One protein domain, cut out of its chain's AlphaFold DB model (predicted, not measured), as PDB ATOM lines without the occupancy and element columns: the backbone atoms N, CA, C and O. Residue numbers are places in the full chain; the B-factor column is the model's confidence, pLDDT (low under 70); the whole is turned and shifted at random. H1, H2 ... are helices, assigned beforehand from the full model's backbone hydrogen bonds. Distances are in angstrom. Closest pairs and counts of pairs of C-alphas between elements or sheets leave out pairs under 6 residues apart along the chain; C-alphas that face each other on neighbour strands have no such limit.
ATOM      1  N   ARG A 189      59.093  36.460 -31.720       65.62
ATOM      2  CA  ARG A 189      57.739  36.096 -32.174       65.62
ATOM      3  C   ARG A 189      57.758  35.104 -33.324       65.62
ATOM      4  O   ARG A 189      56.721  34.520 -33.607       65.62
ATOM      5  N   LEU A 190      58.867  35.002 -34.051       72.31
ATOM      6  CA  LEU A 190      59.008  33.986 -35.081       72.31
ATOM      7  C   LEU A 190      59.193  32.623 -34.414       72.31
ATOM      8  O   LEU A 190      58.478  31.704 -34.782       72.31
ATOM      9  N   GLU A 191      60.047  32.550 -33.394       71.88
ATOM     10  CA  GLU A 191      60.316  31.341 -32.606       71.88
ATOM     11  C   GLU A 191      59.039  30.746 -31.995       71.88
ATOM     12  O   GLU A 191      58.720  29.597 -32.272       71.88
ATOM     13  N   ALA A 192      58.210  31.554 -31.326       72.81
ATOM     14  CA  ALA A 192      56.924  31.080 -30.799       72.81
ATOM     15  C   ALA A 192      55.972  30.535 -31.888       72.81
ATOM     16  O   ALA A 192      55.230  29.584 -31.667       72.81
ATOM     17  N   LEU A 193      55.972  31.131 -33.089       76.88
ATOM     18  CA  LEU A 193      55.155  30.621 -34.199       76.88
ATOM     19  C   LEU A 193      55.739  29.340 -34.803       76.88
ATOM     20  O   LEU A 193      54.987  28.549 -35.367       76.88
ATOM     21  N   GLU A 194      57.057  29.164 -34.747       82.88
ATOM     22  CA  GLU A 194      57.721  27.927 -35.153       82.88
ATOM     23  C   GLU A 194      57.387  26.806 -34.182       82.88
ATOM     24  O   GLU A 194      56.920  25.771 -34.640       82.88
ATOM     25  N   GLU A 195      57.518  27.044 -32.878       81.94
ATOM     26  CA  GLU A 195      57.173  26.089 -31.821       81.94
ATOM     27  C   GLU A 195      55.718  25.620 -31.949       81.94
ATOM     28  O   GLU A 195      55.461  24.429 -32.079       81.94
ATOM     29  N   MET A 196      54.765  26.549 -32.095       80.44
ATOM     30  CA  MET A 196      53.359  26.190 -32.332       80.44
ATOM     31  C   MET A 196      53.148  25.317 -33.580       80.44
ATOM     32  O   MET A 196      52.290  24.432 -33.592       80.44
ATOM     33  N   LEU A 197      53.861  25.602 -34.677       84.50
ATOM     34  CA  LEU A 197      53.750  24.808 -35.904       84.50
ATOM     35  C   LEU A 197      54.418  23.439 -35.745       84.50
ATOM     36  O   LEU A 197      53.899  22.458 -36.275       84.50
ATOM     37  N   GLU A 198      55.553  23.371 -35.053       88.06
ATOM     38  CA  GLU A 198      56.258  22.128 -34.745       88.06
ATOM     39  C   GLU A 198      55.381  21.209 -33.894       88.06
ATOM     40  O   GLU A 198      55.106  20.094 -34.339       88.06
ATOM     41  N   ASP A 199      54.834  21.718 -32.788       82.00
ATOM     42  CA  ASP A 199      53.906  20.999 -31.910       82.00
ATOM     43  C   ASP A 199      52.688  20.477 -32.679       82.00
ATOM     44  O   ASP A 199      52.295  19.315 -32.550       82.00
ATOM     45  N   LEU A 200      52.095  21.316 -33.538       83.69
ATOM     46  CA  LEU A 200      50.966  20.915 -34.377       83.69
ATOM     47  C   LEU A 200      51.335  19.758 -35.310       83.69
ATOM     48  O   LEU A 200      50.546  18.827 -35.491       83.69
ATOM     49  N   PHE A 201      52.493  19.838 -35.964       86.06
ATOM     50  CA  PHE A 201      52.910  18.813 -36.914       86.06
ATOM     51  C   PHE A 201      53.361  17.524 -36.224       86.06
ATOM     52  O   PHE A 201      53.160  16.460 -36.810       86.06
ATOM     53  N   GLU A 202      53.913  17.602 -35.013       84.56
ATOM     54  CA  GLU A 202      54.230  16.444 -34.174       84.56
ATOM     55  C   GLU A 202      52.950  15.741 -33.713       84.56
ATOM     56  O   GLU A 202      52.759  14.566 -34.022       84.56
ATOM     57  N   ARG A 203      51.989  16.478 -33.138       75.25
ATOM     58  CA  ARG A 203      50.672  15.924 -32.772       75.25
ATOM     59  C   ARG A 203      49.938  15.331 -33.970       75.25
ATOM     60  O   ARG A 203      49.344  14.260 -33.880       75.25
ATOM     61  N   MET A 204      50.005  15.983 -35.134       81.19
ATOM     62  CA  MET A 204      49.444  15.424 -36.366       81.19
ATOM     63  C   MET A 204      50.108  14.085 -36.727       81.19
ATOM     64  O   MET A 204      49.399  13.161 -37.132       81.19
ATOM     65  N   ASP A 205      51.433  13.973 -36.622       79.25
ATOM     66  CA  ASP A 205      52.165  12.739 -36.927       79.25
ATOM     67  C   ASP A 205      51.817  11.611 -35.942       79.25
ATOM     68  O   ASP A 205      51.613  10.476 -36.389       79.25
ATOM     69  N   ASP A 206      51.665  11.939 -34.659       71.12
ATOM     70  CA  ASP A 206      51.316  11.000 -33.586       71.12
ATOM     71  C   ASP A 206      49.835  10.592 -33.605       71.12
ATOM     72  O   ASP A 206      49.476   9.475 -33.217       71.12
ATOM     73  N   SER A 207      48.964  11.459 -34.126       70.06
ATOM     74  CA  SER A 207      47.531  11.192 -34.217       70.06
ATOM     75  C   SER A 207      47.210  10.079 -35.222       70.06
ATOM     76  O   SER A 207      47.742  10.010 -36.341       70.06
ATOM     77  N   ILE A 208      46.261   9.220 -34.855       69.38
ATOM     78  CA  ILE A 208      45.898   8.050 -35.659       69.38
ATOM     79  C   ILE A 208      44.970   8.444 -36.808       69.38
ATOM     80  O   ILE A 208      43.977   9.145 -36.630       69.38
ATOM     81  N   GLU A 209      45.240   7.928 -38.009       72.06
ATOM     82  CA  GLU A 209      44.417   8.186 -39.194       72.06
ATOM     83  C   GLU A 209      43.091   7.400 -39.151       72.06
ATOM     84  O   GLU A 209      42.942   6.342 -39.769       72.06
ATOM     85  N   VAL A 210      42.089   7.932 -38.445       70.00
ATOM     86  CA  VAL A 210      40.765   7.305 -38.320       70.00
ATOM     87  C   VAL A 210      39.695   8.137 -39.015       70.00
ATOM     88  O   VAL A 210      39.452   9.294 -38.694       70.00
ATOM     89  N   LYS A 211      38.967   7.517 -39.949       72.19
ATOM     90  CA  LYS A 211      37.812   8.149 -40.593       72.19
ATOM     91  C   LYS A 211      36.511   7.751 -39.909       72.19
ATOM     92  O   LYS A 211      36.038   6.629 -40.105       72.19
ATOM     93  N   LEU A 212      35.863   8.696 -39.229       71.62
ATOM     94  CA  LEU A 212      34.500   8.523 -38.718       71.62
ATOM     95  C   LEU A 212      33.496   9.462 -39.404       71.62
ATOM     96  O   LEU A 212      33.815  10.605 -39.720       71.62
ATOM     97  N   PRO A 213      32.249   9.013 -39.634       76.56
ATOM     98  CA  PRO A 213      31.152   9.922 -39.954       76.56
ATOM     99  C   PRO A 213      30.922  10.931 -38.819       76.56
ATOM    100  O   PRO A 213      30.982  10.547 -37.654       76.56
ATOM    101  N   GLN A 214      30.526  12.170 -39.143       71.56
ATOM    102  CA  GLN A 214      30.250  13.234 -38.157       71.56
ATOM    103  C   GLN A 214      29.333  12.783 -37.010       71.56
ATOM    104  O   GLN A 214      29.570  13.086 -35.851       71.56
ATOM    105  N   THR A 215      28.288  12.012 -37.322       76.19
ATOM    106  CA  THR A 215      27.350  11.509 -36.308       76.19
ATOM    107  C   THR A 215      28.018  10.562 -35.317       76.19
ATOM    108  O   THR A 215      27.610  10.498 -34.168       76.19
ATOM    109  N   LYS A 216      29.028   9.808 -35.764       80.69
ATOM    110  CA  LYS A 216      29.794   8.900 -34.910       80.69
ATOM    111  C   LYS A 216      30.854   9.643 -34.118       80.69
ATOM    112  O   LYS A 216      31.056   9.295 -32.969       80.69
ATOM    113  N   TRP A 217      31.449  10.684 -34.691       79.19
ATOM    114  CA  TRP A 217      32.338  11.574 -33.955       79.19
ATOM    115  C   TRP A 217      31.646  12.153 -32.707       79.19
ATOM    116  O   TRP A 217      32.119  11.911 -31.604       79.19
ATOM    117  N   SER A 218      30.464  12.765 -32.842       76.94
ATOM    118  CA  SER A 218      29.732  13.297 -31.675       76.94
ATOM    119  C   SER A 218      29.304  12.217 -30.671       76.94
ATOM    120  O   SER A 218      29.235  12.464 -29.470       76.94
ATOM    121  N   GLU A 219      29.007  10.998 -31.142       84.25
ATOM    122  CA  GLU A 219      28.733   9.862 -30.250       84.25
ATOM    123  C   GLU A 219      29.983   9.416 -29.468       84.25
ATOM    124  O   GLU A 219      29.827   8.889 -28.366       84.25
ATOM    125  N   LEU A 220      31.187   9.576 -30.036       83.19
ATOM    126  CA  LEU A 220      32.457   9.222 -29.394       83.19
ATOM    127  C   LEU A 220      32.827  10.266 -28.344       83.19
ATOM    128  O   LEU A 220      33.090   9.892 -27.211       83.19
ATOM    129  N   GLU A 221      32.731  11.547 -28.697       82.56
ATOM    130  CA  GLU A 221      32.909  12.686 -27.787       82.56
ATOM    131  C   GLU A 221      32.007  12.551 -26.550       82.56
ATOM    132  O   GLU A 221      32.477  12.543 -25.419       82.56
ATOM    133  N   THR A 222      30.715  12.265 -26.760       85.06
ATOM    134  CA  THR A 222      29.772  12.033 -25.649       85.06
ATOM    135  C   THR A 222      30.193  10.856 -24.760       85.06
ATOM    136  O   THR A 222      29.931  10.859 -23.555       85.06
ATOM    137  N   LEU A 223      30.786   9.809 -25.342       83.25
ATOM    138  CA  LEU A 223      31.242   8.638 -24.596       83.25
ATOM    139  C   LEU A 223      32.497   8.957 -23.772       83.25
ATOM    140  O   LEU A 223      32.545   8.553 -22.612       83.25
ATOM    141  N   VAL A 224      33.452   9.693 -24.349       83.94
ATOM    142  CA  VAL A 224      34.659  10.200 -23.675       83.94
ATOM    143  C   VAL A 224      34.261  11.078 -22.487       83.94
ATOM    144  O   VAL A 224      34.615  10.765 -21.351       83.94
ATOM    145  N   ASP A 225      33.397  12.073 -22.709       80.62
ATOM    146  CA  ASP A 225      32.868  12.944 -21.653       80.62
ATOM    147  C   ASP A 225      32.197  12.146 -20.533       80.62
ATOM    148  O   ASP A 225      32.406  12.399 -19.345       80.62
ATOM    149  N   SER A 226      31.385  11.151 -20.901       82.00
ATOM    150  CA  SER A 226      30.673  10.316 -19.930       82.00
ATOM    151  C   SER A 226      31.616   9.440 -19.103       82.00
ATOM    152  O   SER A 226      31.267   9.094 -17.970       82.00
ATOM    153  N   LEU A 227      32.775   9.064 -19.651       79.69
ATOM    154  CA  LEU A 227      33.811   8.319 -18.939       79.69
ATOM    155  C   LEU A 227      34.583   9.231 -17.980       79.69
ATOM    156  O   LEU A 227      34.702   8.876 -16.810       79.69
ATOM    157  N   TYR A 228      35.004  10.422 -18.419       79.00
ATOM    158  CA  TYR A 228      35.658  11.408 -17.544       79.00
ATOM    159  C   TYR A 228      34.745  11.892 -16.407       79.00
ATOM    160  O   TYR A 228      35.196  12.105 -15.284       79.00
ATOM    161  N   GLN A 229      33.444  12.036 -16.672       81.69
ATOM    162  CA  GLN A 229      32.447  12.433 -15.668       81.69
ATOM    163  C   GLN A 229      31.953  11.259 -14.805       81.69
ATOM    164  O   GLN A 229      31.041  11.436 -13.991       81.69
ATOM    165  N   GLU A 230      32.506  10.055 -14.999       78.69
ATOM    166  CA  GLU A 230      32.116   8.813 -14.317       78.69
ATOM    167  C   GLU A 230      30.608   8.487 -14.426       78.69
ATOM    168  O   GLU A 230      30.037   7.746 -13.620       78.69
ATOM    169  N   HIS A 231      29.925   9.037 -15.432       82.44
ATOM    170  CA  HIS A 231      28.521   8.747 -15.733       82.44
ATOM    171  C   HIS A 231      28.340   7.353 -16.333       82.44
ATOM    172  O   HIS A 231      27.272   6.752 -16.200       82.44
ATOM    173  N   VAL A 232      29.391   6.844 -16.970       80.88
ATOM    174  CA  VAL A 232      29.481   5.504 -17.537       80.88
ATOM    175  C   VAL A 232      30.670   4.800 -16.891       80.88
ATOM    176  O   VAL A 232      31.770   5.337 -16.834       80.88
ATOM    177  N   SER A 233      30.460   3.580 -16.391       81.81
ATOM    178  CA  SER A 233      31.568   2.785 -15.843       81.81
ATOM    179  C   SER A 233      32.517   2.320 -16.952       81.81
ATOM    180  O   SER A 233      32.070   2.084 -18.071       81.81
ATOM    181  N   LEU A 234      33.792   2.071 -16.634       77.94
ATOM    182  CA  LEU A 234      34.790   1.551 -17.584       77.94
ATOM    183  C   LEU A 234      34.265   0.371 -18.427       77.94
ATOM    184  O   LEU A 234      34.371   0.372 -19.649       77.94
ATOM    185  N   ASN A 235      33.637  -0.621 -17.785       81.44
ATOM    186  CA  ASN A 235      33.101  -1.800 -18.477       81.44
ATOM    187  C   ASN A 235      31.936  -1.454 -19.412       81.44
ATOM    188  O   ASN A 235      31.863  -1.974 -20.523       81.44
ATOM    189  N   GLU A 236      31.040  -0.571 -18.973       82.88
ATOM    190  CA  GLU A 236      29.927  -0.100 -19.796       82.88
ATOM    191  C   GLU A 236      30.430   0.753 -20.971       82.88
ATOM    192  O   GLU A 236      29.914   0.635 -22.082       82.88
ATOM    193  N   GLY A 237      31.485   1.544 -20.764       82.56
ATOM    194  CA  GLY A 237      32.147   2.319 -21.808       82.56
ATOM    195  C   GLY A 237      32.765   1.439 -22.887       82.56
ATOM    196  O   GLY A 237      32.526   1.677 -24.069       82.56
ATOM    197  N   ILE A 238      33.469   0.371 -22.495       81.31
ATOM    198  CA  ILE A 238      34.029  -0.620 -23.430       81.31
ATOM    199  C   ILE A 238      32.915  -1.287 -24.238       81.31
ATOM    200  O   ILE A 238      33.018  -1.374 -25.461       81.31
ATOM    201  N   GLU A 239      31.837  -1.737 -23.591       83.38
ATOM    202  CA  GLU A 239      30.715  -2.373 -24.292       83.38
ATOM    203  C   GLU A 239      30.054  -1.417 -25.293       83.38
ATOM    204  O   GLU A 239      29.756  -1.804 -26.428       83.38
ATOM    205  N   GLN A 240      29.855  -0.153 -24.907       85.44
ATOM    206  CA  GLN A 240      29.319   0.866 -25.806       85.44
ATOM    207  C   GLN A 240      30.278   1.184 -26.954       85.44
ATOM    208  O   GLN A 240      29.819   1.325 -28.094       85.44
ATOM    209  N   PHE A 241      31.582   1.255 -26.674       83.38
ATOM    210  CA  PHE A 241      32.607   1.464 -27.683       83.38
ATOM    211  C   PHE A 241      32.597   0.319 -28.707       83.38
ATOM    212  O   PHE A 241      32.373   0.531 -29.901       83.38
ATOM    213  N   GLU A 242      32.729  -0.925 -28.245       81.06
ATOM    214  CA  GLU A 242      32.735  -2.106 -29.109       81.06
ATOM    215  C   GLU A 242      31.431  -2.252 -29.906       81.06
ATOM    216  O   GLU A 242      31.463  -2.649 -31.069       81.06
ATOM    217  N   ALA A 243      30.275  -1.916 -29.331       83.44
ATOM    218  CA  ALA A 243      28.999  -2.041 -30.030       83.44
ATOM    219  C   ALA A 243      28.804  -0.978 -31.125       83.44
ATOM    220  O   ALA A 243      28.258  -1.276 -32.191       83.44
ATOM    221  N   LYS A 244      29.202   0.273 -30.860       81.62
ATOM    222  CA  LYS A 244      28.896   1.422 -31.733       81.62
ATOM    223  C   LYS A 244      30.012   1.741 -32.718       81.62
ATOM    224  O   LYS A 244      29.715   2.233 -33.812       81.62
ATOM    225  N   PHE A 245      31.256   1.478 -32.331       76.38
ATOM    226  CA  PHE A 245      32.438   1.946 -33.037       76.38
ATOM    227  C   PHE A 245      33.129   0.814 -33.772       76.38
ATOM    228  O   PHE A 245      33.349   0.985 -34.960       76.38
ATOM    229  N   ARG A 246      33.316  -0.377 -33.187       72.81
ATOM    230  CA  ARG A 246      34.014  -1.524 -33.819       72.81
ATOM    231  C   ARG A 246      33.788  -1.714 -35.334       72.81
ATOM    232  O   ARG A 246      34.784  -1.873 -36.034       72.81
ATOM    233  N   PRO A 247      32.562  -1.630 -35.900       74.00
ATOM    234  CA  PRO A 247      32.361  -1.793 -37.345       74.00
ATOM    235  C   PRO A 247      33.090  -0.762 -38.225       74.00
ATOM    236  O   PRO A 247      33.372  -1.034 -39.389       74.00
ATOM    237  N   PHE A 248      33.391   0.426 -37.694       69.31
ATOM    238  CA  PHE A 248      34.149   1.476 -38.386       69.31
ATOM    239  C   PHE A 248      35.668   1.250 -38.312       69.31
ATOM    240  O   PHE A 248      36.407   1.800 -39.124       69.31
ATOM    241  N   PHE A 249      36.108   0.397 -37.385       64.94
ATOM    242  CA  PHE A 249      37.504   0.145 -37.027       64.94
ATOM    243  C   PHE A 249      37.980  -1.229 -37.543       64.94
ATOM    244  O   PHE A 249      39.169  -1.515 -37.535       64.94
ATOM    245  N   GLU A 250      37.070  -2.063 -38.067       55.38
ATOM    246  CA  GLU A 250      37.374  -3.303 -38.809       55.38
ATOM    247  C   GLU A 250      37.824  -3.047 -40.268       55.38
ATOM    248  O   GLU A 250      38.133  -3.983 -41.009       55.38
ATOM    249  N   ASN A 251      37.891  -1.781 -40.696       49.84
ATOM    250  CA  ASN A 251      38.571  -1.384 -41.930       49.84
ATOM    251  C   ASN A 251      40.101  -1.443 -41.733       49.84
ATOM    252  O   ASN A 251      40.579  -1.124 -40.648       49.84
ATOM    253  N   PRO A 252      40.899  -1.759 -42.769       46.16
ATOM    254  CA  PRO A 252      42.351  -1.992 -42.672       46.16
ATOM    255  C   PRO A 252      43.200  -0.746 -42.332       46.16
ATOM    256  O   PRO A 252      44.407  -0.762 -42.543       46.16
ATOM    257  N   GLY A 253      42.579   0.337 -41.857       50.16
ATOM    258  CA  GLY A 253      43.229   1.599 -41.505       50.16
ATOM    259  C   GLY A 253      43.469   1.793 -40.011       50.16
ATOM    260  O   GLY A 253      44.165   2.734 -39.659       50.16
ATOM    261  N   LEU A 254      42.936   0.930 -39.137       54.72
ATOM    262  CA  LEU A 254      43.275   1.008 -37.723       54.72
ATOM    263  C   LEU A 254      44.522   0.174 -37.417       54.72
ATOM    264  O   LEU A 254      44.500  -1.039 -37.661       54.72
ATOM    265  N   PRO A 255      45.591   0.764 -36.861       58.97
ATOM    266  CA  PRO A 255      46.716  -0.011 -36.376       58.97
ATOM    267  C   PRO A 255      46.223  -1.002 -35.319       58.97
ATOM    268  O   PRO A 255      45.499  -0.640 -34.390       58.97
ATOM    269  N   GLN A 256      46.629  -2.265 -35.437       60.66
ATOM    270  CA  GLN A 256      46.374  -3.302 -34.428       60.66
ATOM    271  C   GLN A 256      46.802  -2.842 -33.015       60.66
ATOM    272  O   GLN A 256      46.249  -3.296 -32.016       60.66
ATOM    273  N   GLU A 257      47.766  -1.922 -32.947       61.16
ATOM    274  CA  GLU A 257      48.253  -1.237 -31.748       61.16
ATOM    275  C   GLU A 257      47.150  -0.491 -30.991       61.16
ATOM    276  O   GLU A 257      47.077  -0.630 -29.776       61.16
ATOM    277  N   LEU A 258      46.226   0.180 -31.679       63.03
ATOM    278  CA  LEU A 258      45.127   0.912 -31.042       63.03
ATOM    279  C   LEU A 258      44.095  -0.020 -30.413       63.03
ATOM    280  O   LEU A 258      43.615   0.187 -29.304       63.03
ATOM    281  N   TYR A 259      43.787  -1.111 -31.116       64.88
ATOM    282  CA  TYR A 259      42.934  -2.161 -30.573       64.88
ATOM    283  C   TYR A 259      43.565  -2.777 -29.321       64.88
ATOM    284  O   TYR A 259      42.869  -3.072 -28.348       64.88
ATOM    285  N   ASN A 260      44.891  -2.936 -29.323       67.62
ATOM    286  CA  ASN A 260      45.621  -3.399 -28.154       67.62
ATOM    287  C   ASN A 260      45.594  -2.354 -27.027       67.62
ATOM    288  O   ASN A 260      45.381  -2.750 -25.887       67.62
ATOM    289  N   GLN A 261      45.741  -1.057 -27.316       67.94
ATOM    290  CA  GLN A 261      45.660   0.023 -26.321       67.94
ATOM    291  C   GLN A 261      44.285   0.073 -25.648       67.94
ATOM    292  O   GLN A 261      44.222   0.048 -24.427       67.94
ATOM    293  N   ILE A 262      43.186  -0.005 -26.405       68.25
ATOM    294  CA  ILE A 262      41.820  -0.046 -25.848       68.25
ATOM    295  C   ILE A 262      41.615  -1.284 -24.959       68.25
ATOM    296  O   ILE A 262      41.041  -1.200 -23.871       68.25
ATOM    297  N   HIS A 263      42.116  -2.451 -25.384       66.50
ATOM    298  CA  HIS A 263      42.067  -3.668 -24.559       66.50
ATOM    299  C   HIS A 263      43.019  -3.628 -23.358       66.50
ATOM    300  O   HIS A 263      42.771  -4.338 -22.386       66.50
ATOM    301  N   THR A 264      44.073  -2.811 -23.399       64.00
ATOM    302  CA  THR A 264      45.026  -2.629 -22.290       64.00
ATOM    303  C   THR A 264      44.506  -1.598 -21.288       64.00
ATOM    304  O   THR A 264      44.580  -1.858 -20.091       64.00
ATOM    305  N   ALA A 265      43.831  -0.540 -21.745       62.69
ATOM    306  CA  ALA A 265      43.126   0.449 -20.923       62.69
ATOM    307  C   ALA A 265      42.043  -0.179 -20.031       62.69
ATOM    308  O   ALA A 265      41.751   0.306 -18.941       62.69
ATOM    309  N   LYS A 266      41.500  -1.339 -20.428       59.19
ATOM    310  CA  LYS A 266      40.644  -2.183 -19.576       59.19
ATOM    311  C   LYS A 266      41.318  -2.613 -18.262       59.19
ATOM    312  O   LYS A 266      40.625  -2.883 -17.282       59.19
ATOM    313  N   SER A 267      42.640  -2.748 -18.274       55.44
ATOM    314  CA  SER A 267      43.470  -3.167 -17.137       55.44
ATOM    315  C   SER A 267      43.856  -1.986 -16.251       55.44
ATOM    316  O   SER A 267      43.914  -2.155 -15.035       55.44
ATOM    317  N   ASP A 268      44.091  -0.828 -16.872       57.69
ATOM    318  CA  ASP A 268      44.743   0.319 -16.234       57.69
ATOM    319  C   ASP A 268      43.749   1.418 -15.814       57.69
ATOM    320  O   ASP A 268      44.029   2.161 -14.880       57.69
ATOM    321  N   GLY A 269      42.534   1.431 -16.379       59.03
ATOM    322  CA  GLY A 269      41.474   2.388 -16.032       59.03
ATOM    323  C   GLY A 269      41.344   3.565 -16.998       59.03
ATOM    324  O   GLY A 269      40.349   4.283 -16.932       59.03
ATOM    325  N   ASP A 270      42.263   3.689 -17.953       75.44
ATOM    326  CA  ASP A 270      42.460   4.900 -18.762       75.44
ATOM    327  C   ASP A 270      41.755   4.825 -20.127       75.44
ATOM    328  O   ASP A 270      42.301   5.167 -21.173       75.44
ATOM    329  N   LEU A 271      40.526   4.296 -20.162       77.44
ATOM    330  CA  LEU A 271      39.782   4.211 -21.426       77.44
ATOM    331  C   LEU A 271      39.398   5.591 -21.958       77.44
ATOM    332  O   LEU A 271      39.317   5.746 -23.170       77.44
ATOM    333  N   ALA A 272      39.119   6.554 -21.075       76.06
ATOM    334  CA  ALA A 272      38.768   7.910 -21.483       76.06
ATOM    335  C   ALA A 272      39.891   8.516 -22.337       76.06
ATOM    336  O   ALA A 272      39.630   8.874 -23.479       76.06
ATOM    337  N   ASP A 273      41.124   8.466 -21.833       77.00
ATOM    338  CA  ASP A 273      42.337   8.963 -22.488       77.00
ATOM    339  C   ASP A 273      42.556   8.303 -23.860       77.00
ATOM    340  O   ASP A 273      42.669   8.980 -24.875       77.00
ATOM    341  N   VAL A 274      42.492   6.967 -23.939       78.31
ATOM    342  CA  VAL A 274      42.673   6.256 -25.223       78.31
ATOM    343  C   VAL A 274      41.570   6.596 -26.233       78.31
ATOM    344  O   VAL A 274      41.803   6.593 -27.443       78.31
ATOM    345  N   LEU A 275      40.339   6.837 -25.775       79.94
ATOM    346  CA  LEU A 275      39.252   7.254 -26.661       79.94
ATOM    347  C   LEU A 275      39.375   8.725 -27.081       79.94
ATOM    348  O   LEU A 275      38.890   9.064 -28.164       79.94
ATOM    349  N   ASP A 276      40.026   9.554 -26.272       80.00
ATOM    350  CA  ASP A 276      40.342  10.951 -26.564       80.00
ATOM    351  C   ASP A 276      41.432  11.058 -27.642       80.00
ATOM    352  O   ASP A 276      41.225  11.724 -28.652       80.00
ATOM    353  N   ASP A 277      42.494  10.248 -27.559       75.19
ATOM    354  CA  ASP A 277      43.519  10.144 -28.618       75.19
ATOM    355  C   ASP A 277      42.903   9.748 -29.978       75.19
ATOM    356  O   ASP A 277      43.294  10.204 -31.061       75.19
ATOM    357  N   ILE A 278      41.889   8.874 -29.943       75.88
ATOM    358  CA  ILE A 278      41.125   8.482 -31.135       75.88
ATOM    359  C   ILE A 278      40.283   9.649 -31.640       75.88
ATOM    360  O   ILE A 278      40.155   9.825 -32.855       75.88
ATOM    361  N   LEU A 279      39.679  10.411 -30.732       77.06
ATOM    362  CA  LEU A 279      38.886  11.589 -31.054       77.06
ATOM    363  C   LEU A 279      39.749  12.637 -31.767       77.06
ATOM    364  O   LEU A 279      39.350  13.119 -32.830       77.06
ATOM    365  N   GLU A 280      40.946  12.892 -31.246       74.62
ATOM    366  CA  GLU A 280      41.943  13.793 -31.826       74.62
ATOM    367  C   GLU A 280      42.356  13.327 -33.233       74.62
ATOM    368  O   GLU A 280      42.268  14.079 -34.209       74.62
ATOM    369  N   GLY A 281      42.683  12.040 -33.407       72.69
ATOM    370  CA  GLY A 281      42.997  11.470 -34.726       72.69
ATOM    371  C   GLY A 281      41.860  11.590 -35.752       72.69
ATOM    372  O   GLY A 281      42.087  11.878 -36.937       72.69
ATOM    373  N   VAL A 282      40.609  11.437 -35.307       73.12
ATOM    374  CA  VAL A 282      39.415  11.640 -36.145       73.12
ATOM    375  C   VAL A 282      39.259  13.101 -36.555       73.12
ATOM    376  O   VAL A 282      38.871  13.375 -37.697       73.12
ATOM    377  N   GLN A 283      39.564  14.035 -35.656       71.19
ATOM    378  CA  GLN A 283      39.516  15.464 -35.944       71.19
ATOM    379  C   GLN A 283      40.575  15.851 -36.981       71.19
ATOM    380  O   GLN A 283      40.243  16.509 -37.971       71.19
ATOM    381  N   PHE A 284      41.806  15.348 -36.840       72.94
ATOM    382  CA  PHE A 284      42.871  15.574 -37.816       72.94
ATOM    383  C   PHE A 284      42.546  15.017 -39.199       72.94
ATOM    384  O   PHE A 284      42.916  15.632 -40.199       72.94
ATOM    385  N   TYR A 285      41.837  13.887 -39.297       75.69
ATOM    386  CA  TYR A 285      41.593  13.198 -40.569       75.69
ATOM    387  C   TYR A 285      41.037  14.115 -41.677       75.69
ATOM    388  O   TYR A 285      41.402  13.973 -42.844       75.69
ATOM    389  N   ASN A 286      40.174  15.075 -41.330       70.56
ATOM    390  CA  ASN A 286      39.553  15.971 -42.310       70.56
ATOM    391  C   ASN A 286      40.485  17.094 -42.803       70.56
ATOM    392  O   ASN A 286      40.287  17.594 -43.914       70.56
ATOM    393  N   GLY A 287      41.474  17.493 -41.997       77.06
ATOM    394  CA  GLY A 287      42.455  18.539 -42.308       77.06
ATOM    395  C   GLY A 287      43.848  18.019 -42.681       77.06
ATOM    396  O   GLY A 287      44.650  18.786 -43.209       77.06
ATOM    397  N   ARG A 288      44.137  16.730 -42.455       83.00
ATOM    398  CA  ARG A 288      45.489  16.139 -42.493       83.00
ATOM    399  C   ARG A 288      46.231  16.356 -43.807       83.00
ATOM    400  O   ARG A 288      47.393  16.741 -43.783       83.00
ATOM    401  N   ASP A 289      45.580  16.149 -44.950       84.94
ATOM    402  CA  ASP A 289      46.225  16.360 -46.257       84.94
ATOM    403  C   ASP A 289      46.604  17.835 -46.463       84.94
ATOM    404  O   ASP A 289      47.688  18.145 -46.948       84.94
ATOM    405  N   GLN A 290      45.745  18.759 -46.022       87.62
ATOM    406  CA  GLN A 290      46.017  20.194 -46.110       87.62
ATOM    407  C   GLN A 290      47.120  20.614 -45.129       87.62
ATOM    408  O   GLN A 290      47.960  21.437 -45.477       87.62
ATOM    409  N   LEU A 291      47.152  20.031 -43.927       88.62
ATOM    410  CA  LEU A 291      48.229  20.235 -42.958       88.62
ATOM    411  C   LEU A 291      49.572  19.700 -43.471       88.62
ATOM    412  O   LEU A 291      50.586  20.377 -43.310       88.62
ATOM    413  N   LYS A 292      49.586  18.549 -44.159       90.56
ATOM    414  CA  LYS A 292      50.783  18.019 -44.836       90.56
ATOM    415  C   LYS A 292      51.289  18.986 -45.909       90.56
ATOM    416  O   LYS A 292      52.472  19.314 -45.899       90.56
ATOM    417  N   ASP A 293      50.405  19.511 -46.760       91.00
ATOM    418  CA  ASP A 293      50.777  20.508 -47.776       91.00
ATOM    419  C   ASP A 293      51.374  21.782 -47.142       91.00
ATOM    420  O   ASP A 293      52.360  22.339 -47.640       91.00
ATOM    421  N   ILE A 294      50.792  22.247 -46.028       91.75
ATOM    422  CA  ILE A 294      51.289  23.408 -45.277       91.75
ATOM    423  C   ILE A 294      52.680  23.114 -44.696       91.75
ATOM    424  O   ILE A 294      53.590  23.929 -44.870       91.75
ATOM    425  N   ARG A 295      52.864  21.949 -44.060       93.56
ATOM    426  CA  ARG A 295      54.149  21.507 -43.501       93.56
ATOM    427  C   ARG A 295      55.226  21.437 -44.570       93.56
ATOM    428  O   ARG A 295      56.297  21.999 -44.385       93.56
ATOM    429  N   GLU A 296      54.947  20.803 -45.706       93.69
ATOM    430  CA  GLU A 296      55.908  20.685 -46.808       93.69
ATOM    431  C   GLU A 296      56.365  22.062 -47.313       93.69
ATOM    432  O   GLU A 296      57.562  22.292 -47.513       93.69
ATOM    433  N   ALA A 297      55.431  23.004 -47.480       90.75
ATOM    434  CA  ALA A 297      55.748  24.362 -47.908       90.75
ATOM    435  C   ALA A 297      56.564  25.140 -46.860       90.75
ATOM    436  O   ALA A 297      57.482  25.890 -47.217       90.75
ATOM    437  N   TRP A 298      56.241  24.970 -45.578       93.38
ATOM    438  CA  TRP A 298      56.950  25.599 -44.467       93.38
ATOM    439  C   TRP A 298      58.372  25.041 -44.310       93.38
ATOM    440  O   TRP A 298      59.335  25.810 -44.382       93.38
ATOM    441  N   THR A 299      58.526  23.716 -44.244       92.19
ATOM    442  CA  THR A 299      59.824  23.031 -44.133       92.19
ATOM    443  C   THR A 299      60.735  23.352 -45.315       92.19
ATOM    444  O   THR A 299      61.905  23.675 -45.123       92.19
ATOM    445  N   ALA A 300      60.209  23.375 -46.546       92.00
ATOM    446  CA  ALA A 300      61.000  23.745 -47.722       92.00
ATOM    447  C   ALA A 300      61.511  25.199 -47.675       92.00
ATOM    448  O   ALA A 300      62.565  25.514 -48.238       92.00
ATOM    449  N   ALA A 301      60.769  26.107 -47.033       89.31
ATOM    450  CA  ALA A 301      61.212  27.482 -46.827       89.31
ATOM    451  C   ALA A 301      62.296  27.570 -45.739       89.31
ATOM    452  O   ALA A 301      63.285  28.274 -45.954       89.31
ATOM    453  N   ARG A 302      62.146  26.809 -44.646       89.94
ATOM    454  CA  ARG A 302      63.129  26.693 -43.556       89.94
ATOM    455  C   ARG A 302      64.465  26.143 -44.047       89.94
ATOM    456  O   ARG A 302      65.479  26.824 -43.963       89.94
ATOM    457  N   GLU A 303      64.448  24.990 -44.720       91.50
ATOM    458  CA  GLU A 303      65.650  24.363 -45.296       91.50
ATOM    459  C   GLU A 303      66.409  25.298 -46.248       91.50
ATOM    460  O   GLU A 303      67.635  25.246 -46.384       91.50
ATOM    461  N   LYS A 304      65.671  26.161 -46.953       89.19
ATOM    462  CA  LYS A 304      66.261  27.145 -47.851       89.19
ATOM    463  C   LYS A 304      66.895  28.306 -47.089       89.19
ATOM    464  O   LYS A 304      67.929  28.785 -47.553       89.19
ATOM    465  N   ALA A 305      66.300  28.764 -45.990       86.00
ATOM    466  CA  ALA A 305      66.872  29.796 -45.123       86.00
ATOM    467  C   ALA A 305      68.144  29.301 -44.419       86.00
ATOM    468  O   ALA A 305      69.156  30.002 -44.444       86.00
ATOM    469  N   ASP A 306      68.136  28.053 -43.950       87.69
ATOM    470  CA  ASP A 306      69.248  27.434 -43.218       87.69
ATOM    471  C   ASP A 306      70.423  27.008 -44.108       87.69
ATOM    472  O   ASP A 306      71.442  26.510 -43.628       87.69
ATOM    473  N   ASN A 307      70.320  27.182 -45.429       88.00
ATOM    474  CA  ASN A 307      71.344  26.719 -46.353       88.00
ATOM    475  C   ASN A 307      72.643  27.545 -46.219       88.00
ATOM    476  O   ASN A 307      72.716  28.678 -46.711       88.00
ATOM    477  N   PRO A 308      73.742  26.957 -45.701       83.06
ATOM    478  CA  PRO A 308      74.971  27.696 -45.406       83.06
ATOM    479  C   PRO A 308      75.754  28.098 -46.666       83.06
ATOM    480  O   PRO A 308      76.779  28.772 -46.580       83.06
ATOM    481  N   LYS A 309      75.323  27.652 -47.856       87.81
ATOM    482  CA  LYS A 309      75.980  27.947 -49.140       87.81
ATOM    483  C   LYS A 309      75.444  29.211 -49.815       87.81
ATOM    484  O   LYS A 309      75.943  29.566 -50.883       87.81
ATOM    485  N   LEU A 310      74.428  29.858 -49.244       83.19
ATOM    486  CA  LEU A 310      73.856  31.075 -49.807       83.19
ATOM    487  C   LEU A 310      74.801  32.266 -49.633       83.19
ATOM    488  O   LEU A 310      75.474  32.425 -48.617       83.19
ATOM    489  N   THR A 311      74.837  33.147 -50.630       86.50
ATOM    490  CA  THR A 311      75.467  34.462 -50.454       86.50
ATOM    491  C   THR A 311      74.654  35.307 -49.465       86.50
ATOM    492  O   THR A 311      73.459  35.074 -49.308       86.50
ATOM    493  N   SER A 312      75.233  36.344 -48.842       78.31
ATOM    494  CA  SER A 312      74.495  37.145 -47.837       78.31
ATOM    495  C   SER A 312      73.189  37.751 -48.371       78.31
ATOM    496  O   SER A 312      72.199  37.854 -47.655       78.31
ATOM    497  N   LYS A 313      73.151  38.105 -49.662       82.25
ATOM    498  CA  LYS A 313      71.950  38.625 -50.324       82.25
ATOM    499  C   LYS A 313      70.897  37.542 -50.579       82.25
ATOM    500  O   LYS A 313      69.709  37.850 -50.628       82.25
ATOM    501  N   GLU A 314      71.319  36.308 -50.825       80.75
ATOM    502  CA  GLU A 314      70.412  35.173 -51.008       80.75
ATOM    503  C   GLU A 314      69.899  34.653 -49.669       80.75
ATOM    504  O   GLU A 314      68.718  34.346 -49.584       80.75
ATOM    505  N   SER A 315      70.750  34.644 -48.641       79.81
ATOM    506  CA  SER A 315      70.399  34.318 -47.256       79.81
ATOM    507  C   SER A 315      69.326  35.274 -46.729       79.81
ATOM    508  O   SER A 315      68.235  34.811 -46.428       79.81
ATOM    509  N   ALA A 316      69.525  36.597 -46.811       74.56
ATOM    510  CA  ALA A 316      68.510  37.570 -46.378       74.56
ATOM    511  C   ALA A 316      67.159  37.428 -47.117       74.56
ATOM    512  O   ALA A 316      66.095  37.681 -46.563       74.56
ATOM    513  N   ARG A 317      67.179  37.018 -48.394       79.12
ATOM    514  CA  ARG A 317      65.949  36.750 -49.164       79.12
ATOM    515  C   ARG A 317      65.294  35.425 -48.792       79.12
ATOM    516  O   ARG A 317      64.081  35.301 -48.933       79.12
ATOM    517  N   ALA A 318      66.089  34.420 -48.439       80.88
ATOM    518  CA  ALA A 318      65.593  33.127 -47.997       80.88
ATOM    519  C   ALA A 318      64.964  33.248 -46.606       80.88
ATOM    520  O   ALA A 318      63.874  32.733 -46.409       80.88
ATOM    521  N   GLU A 319      65.577  34.028 -45.719       80.56
ATOM    522  CA  GLU A 319      65.061  34.390 -44.397       80.56
ATOM    523  C   GLU A 319      63.740  35.174 -44.491       80.56
ATOM    524  O   GLU A 319      62.738  34.777 -43.903       80.56
ATOM    525  N   GLU A 320      63.659  36.208 -45.341       79.38
ATOM    526  CA  GLU A 320      62.394  36.927 -45.587       79.38
ATOM    527  C   GLU A 320      61.298  35.995 -46.143       79.38
ATOM    528  O   GLU A 320      60.121  36.095 -45.778       79.38
ATOM    529  N   ALA A 321      61.668  35.076 -47.040       81.88
ATOM    530  CA  ALA A 321      60.741  34.089 -47.584       81.88
ATOM    531  C   ALA A 321      60.288  33.073 -46.527       81.88
ATOM    532  O   ALA A 321      59.128  32.665 -46.560       81.88
ATOM    533  N   TYR A 322      61.175  32.697 -45.609       85.19
ATOM    534  CA  TYR A 322      60.899  31.793 -44.504       85.19
ATOM    535  C   TYR A 322      59.936  32.409 -43.493       85.19
ATOM    536  O   TYR A 322      58.862  31.848 -43.300       85.19
ATOM    537  N   ILE A 323      60.217  33.619 -42.994       80.88
ATOM    538  CA  ILE A 323      59.314  34.371 -42.103       80.88
ATOM    539  C   ILE A 323      57.913  34.461 -42.713       80.88
ATOM    540  O   ILE A 323      56.893  34.210 -42.068       80.88
ATOM    541  N   LYS A 324      57.847  34.788 -44.009       80.62
ATOM    542  CA  LYS A 324      56.579  34.849 -44.732       80.62
ATOM    543  C   LYS A 324      55.897  33.479 -44.828       80.62
ATOM    544  O   LYS A 324      54.670  33.428 -44.790       80.62
ATOM    545  N   SER A 325      56.659  32.400 -44.996       86.56
ATOM    546  CA  SER A 325      56.141  31.031 -45.038       86.56
ATOM    547  C   SER A 325      55.553  30.614 -43.692       86.56
ATOM    548  O   SER A 325      54.402  30.192 -43.667       86.56
ATOM    549  N   THR A 326      56.276  30.836 -42.588       83.00
ATOM    550  CA  THR A 326      55.826  30.554 -41.211       83.00
ATOM    551  C   THR A 326      54.487  31.219 -40.928       83.00
ATOM    552  O   THR A 326      53.526  30.563 -40.540       83.00
ATOM    553  N   VAL A 327      54.341  32.507 -41.242       77.31
ATOM    554  CA  VAL A 327      53.059  33.175 -40.978       77.31
ATOM    555  C   VAL A 327      51.949  32.716 -41.921       77.31
ATOM    556  O   VAL A 327      50.800  32.592 -41.501       77.31
ATOM    557  N   ASN A 328      52.252  32.447 -43.195       82.06
ATOM    558  CA  ASN A 328      51.241  31.886 -44.093       82.06
ATOM    559  C   ASN A 328      50.781  30.501 -43.627       82.06
ATOM    560  O   ASN A 328      49.603  30.196 -43.788       82.06
ATOM    561  N   ALA A 329      51.677  29.697 -43.050       84.19
ATOM    562  CA  ALA A 329      51.334  28.412 -42.465       84.19
ATOM    563  C   ALA A 329      50.363  28.596 -41.295       84.19
ATOM    564  O   ALA A 329      49.277  28.030 -41.334       84.19
ATOM    565  N   VAL A 330      50.664  29.486 -40.346       79.94
ATOM    566  CA  VAL A 330      49.768  29.793 -39.211       79.94
ATOM    567  C   VAL A 330      48.398  30.295 -39.680       79.94
ATOM    568  O   VAL A 330      47.366  29.839 -39.196       79.94
ATOM    569  N   ILE A 331      48.356  31.195 -40.672       77.56
ATOM    570  CA  ILE A 331      47.089  31.671 -41.256       77.56
ATOM    571  C   ILE A 331      46.306  30.510 -41.876       77.56
ATOM    572  O   ILE A 331      45.096  30.420 -41.678       77.56
ATOM    573  N   ALA A 332      46.978  29.636 -42.625       82.06
ATOM    574  CA  ALA A 332      46.335  28.499 -43.267       82.06
ATOM    575  C   ALA A 332      45.800  27.496 -42.233       82.06
ATOM    576  O   ALA A 332      44.676  27.025 -42.383       82.06
ATOM    577  N   VAL A 333      46.540  27.228 -41.153       80.50
ATOM    578  CA  VAL A 333      46.055  26.406 -40.031       80.50
ATOM    579  C   VAL A 333      44.824  27.053 -39.395       80.50
ATOM    580  O   VAL A 333      43.812  26.381 -39.220       80.50
ATOM    581  N   GLN A 334      44.837  28.367 -39.146       76.81
ATOM    582  CA  GLN A 334      43.677  29.076 -38.593       76.81
ATOM    583  C   GLN A 334      42.450  28.995 -39.510       76.81
ATOM    584  O   GLN A 334      41.316  28.924 -39.034       76.81
ATOM    585  N   GLU A 335      42.638  29.014 -40.829       77.00
ATOM    586  CA  GLU A 335      41.548  28.779 -41.778       77.00
ATOM    587  C   GLU A 335      40.978  27.361 -41.640       77.00
ATOM    588  O   GLU A 335      39.758  27.210 -41.637       77.00
ATOM    589  N   LEU A 336      41.820  26.342 -41.444       79.44
ATOM    590  CA  LEU A 336      41.365  24.969 -41.202       79.44
ATOM    591  C   LEU A 336      40.615  24.825 -39.872       79.44
ATOM    592  O   LEU A 336      39.587  24.144 -39.839       79.44
ATOM    593  N   VAL A 337      41.074  25.501 -38.817       75.38
ATOM    594  CA  VAL A 337      40.378  25.566 -37.522       75.38
ATOM    595  C   VAL A 337      38.988  26.183 -37.688       75.38
ATOM    596  O   VAL A 337      37.984  25.576 -37.332       75.38
ATOM    597  N   ASN A 338      38.896  27.340 -38.351       70.12
ATOM    598  CA  ASN A 338      37.616  28.014 -38.607       70.12
ATOM    599  C   ASN A 338      36.659  27.193 -39.494       70.12
ATOM    600  O   ASN A 338      35.441  27.378 -39.453       70.12
ATOM    601  N   GLU A 339      37.197  26.311 -40.338       74.62
ATOM    602  CA  GLU A 339      36.422  25.365 -41.145       74.62
ATOM    603  C   GLU A 339      35.986  24.114 -40.359       74.62
ATOM    604  O   GLU A 339      35.258  23.284 -40.913       74.62
ATOM    605  N   GLY A 340      36.402  23.974 -39.096       69.81
ATOM    606  CA  GLY A 340      36.147  22.805 -38.251       69.81
ATOM    607  C   GLY A 340      36.902  21.556 -38.707       69.81
ATOM    608  O   GLY A 340      36.436  20.439 -38.490       69.81
TER     609      GLY A 340
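This is residues 189 to 340 of the 374 residues of the protein "Hydrocephalus-inducing protein-like" of Hondaea fermentalgiana (UniProt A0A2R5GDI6). A long helical hairpin, H7 and H8, with H1 slanting across one side of it, makes one lobe of an elongated model. The other lobe is a loosely packed bundle of four helices, H2, H3, H5 and H6, that runs up and down, each helix against the one before it. The 152 printed residues hold eight named helices, H1 to H8 in order, and no named strand; the class is all helix. The whole is loose, with a radius of gyration of the C-alphas of 20.0 A, and a rod in outline, spanning 65 by 28 by 27 A.

Start at C-alpha 312, at (74.495, 37.145, -47.837); from there the longest helix, H8, residues 312 to 338, runs 39.1 A to C-alpha 338 at (37.616, 28.014, -38.607). Before it comes H7, residues 288 to 305, 25.5 A. Find C-alpha 189 at (57.739, 36.096, -32.174), where H1, residues 189 to 206, begins its 25.9 A. Then look for H2, residues 214 to 228, 21.4 A; H3, residues 234 to 244, 15.3 A; H4, residues 246 to 249, 5.0 A; H5, residues 256 to 268, 18.6 A; and H6, residues 271 to 285, 21.2 A.

H7 and H8 form a hairpin and touch, closest at the C-alphas of Ala 305 and Ala 318, 4.6 A apart, at a shallow tilt of 16 degrees, opposite ways. H1 touches H8 with residues 190 to 197 alone, closest at the C-alphas of Glu 194 and Thr 326, 6.9 A apart, at a steep tilt of 56 degrees. H1 is close to H6 but not clearly touching, the C-alphas of Met 204 and Phe 284 being 6.7 A apart. In the bundle, H2 touches H6, closest at the C-alphas of Val 224 and Ala 272, 5.2 A apart, at a shallow tilt of 27 degrees, opposite ways. H5 and H6 form a hairpin, with the C-alphas of Ala 265 and Leu 271 closest at 5.1 A. H2 and H3 form another, with the C-alphas of Leu 227 and Gly 237 closest at 6.9 A. H4 touches no helix. Every O i to N i+4 pair is within hydrogen-bond range in H2, H3, H6, H7 and H8; in H1 it is 13 of 14 and in H5 8 of 9, while H4 is too short for such a pair.

The two C-alphas farthest apart, those of Glu 236 and Thr 311, are 64.9 A apart. The printed part has no cut, and no link is long. Look for low confidence at residues 248 to 269, and at 189, 208 and 340, where pLDDT is under 70; the mean of the printed part is 77.5.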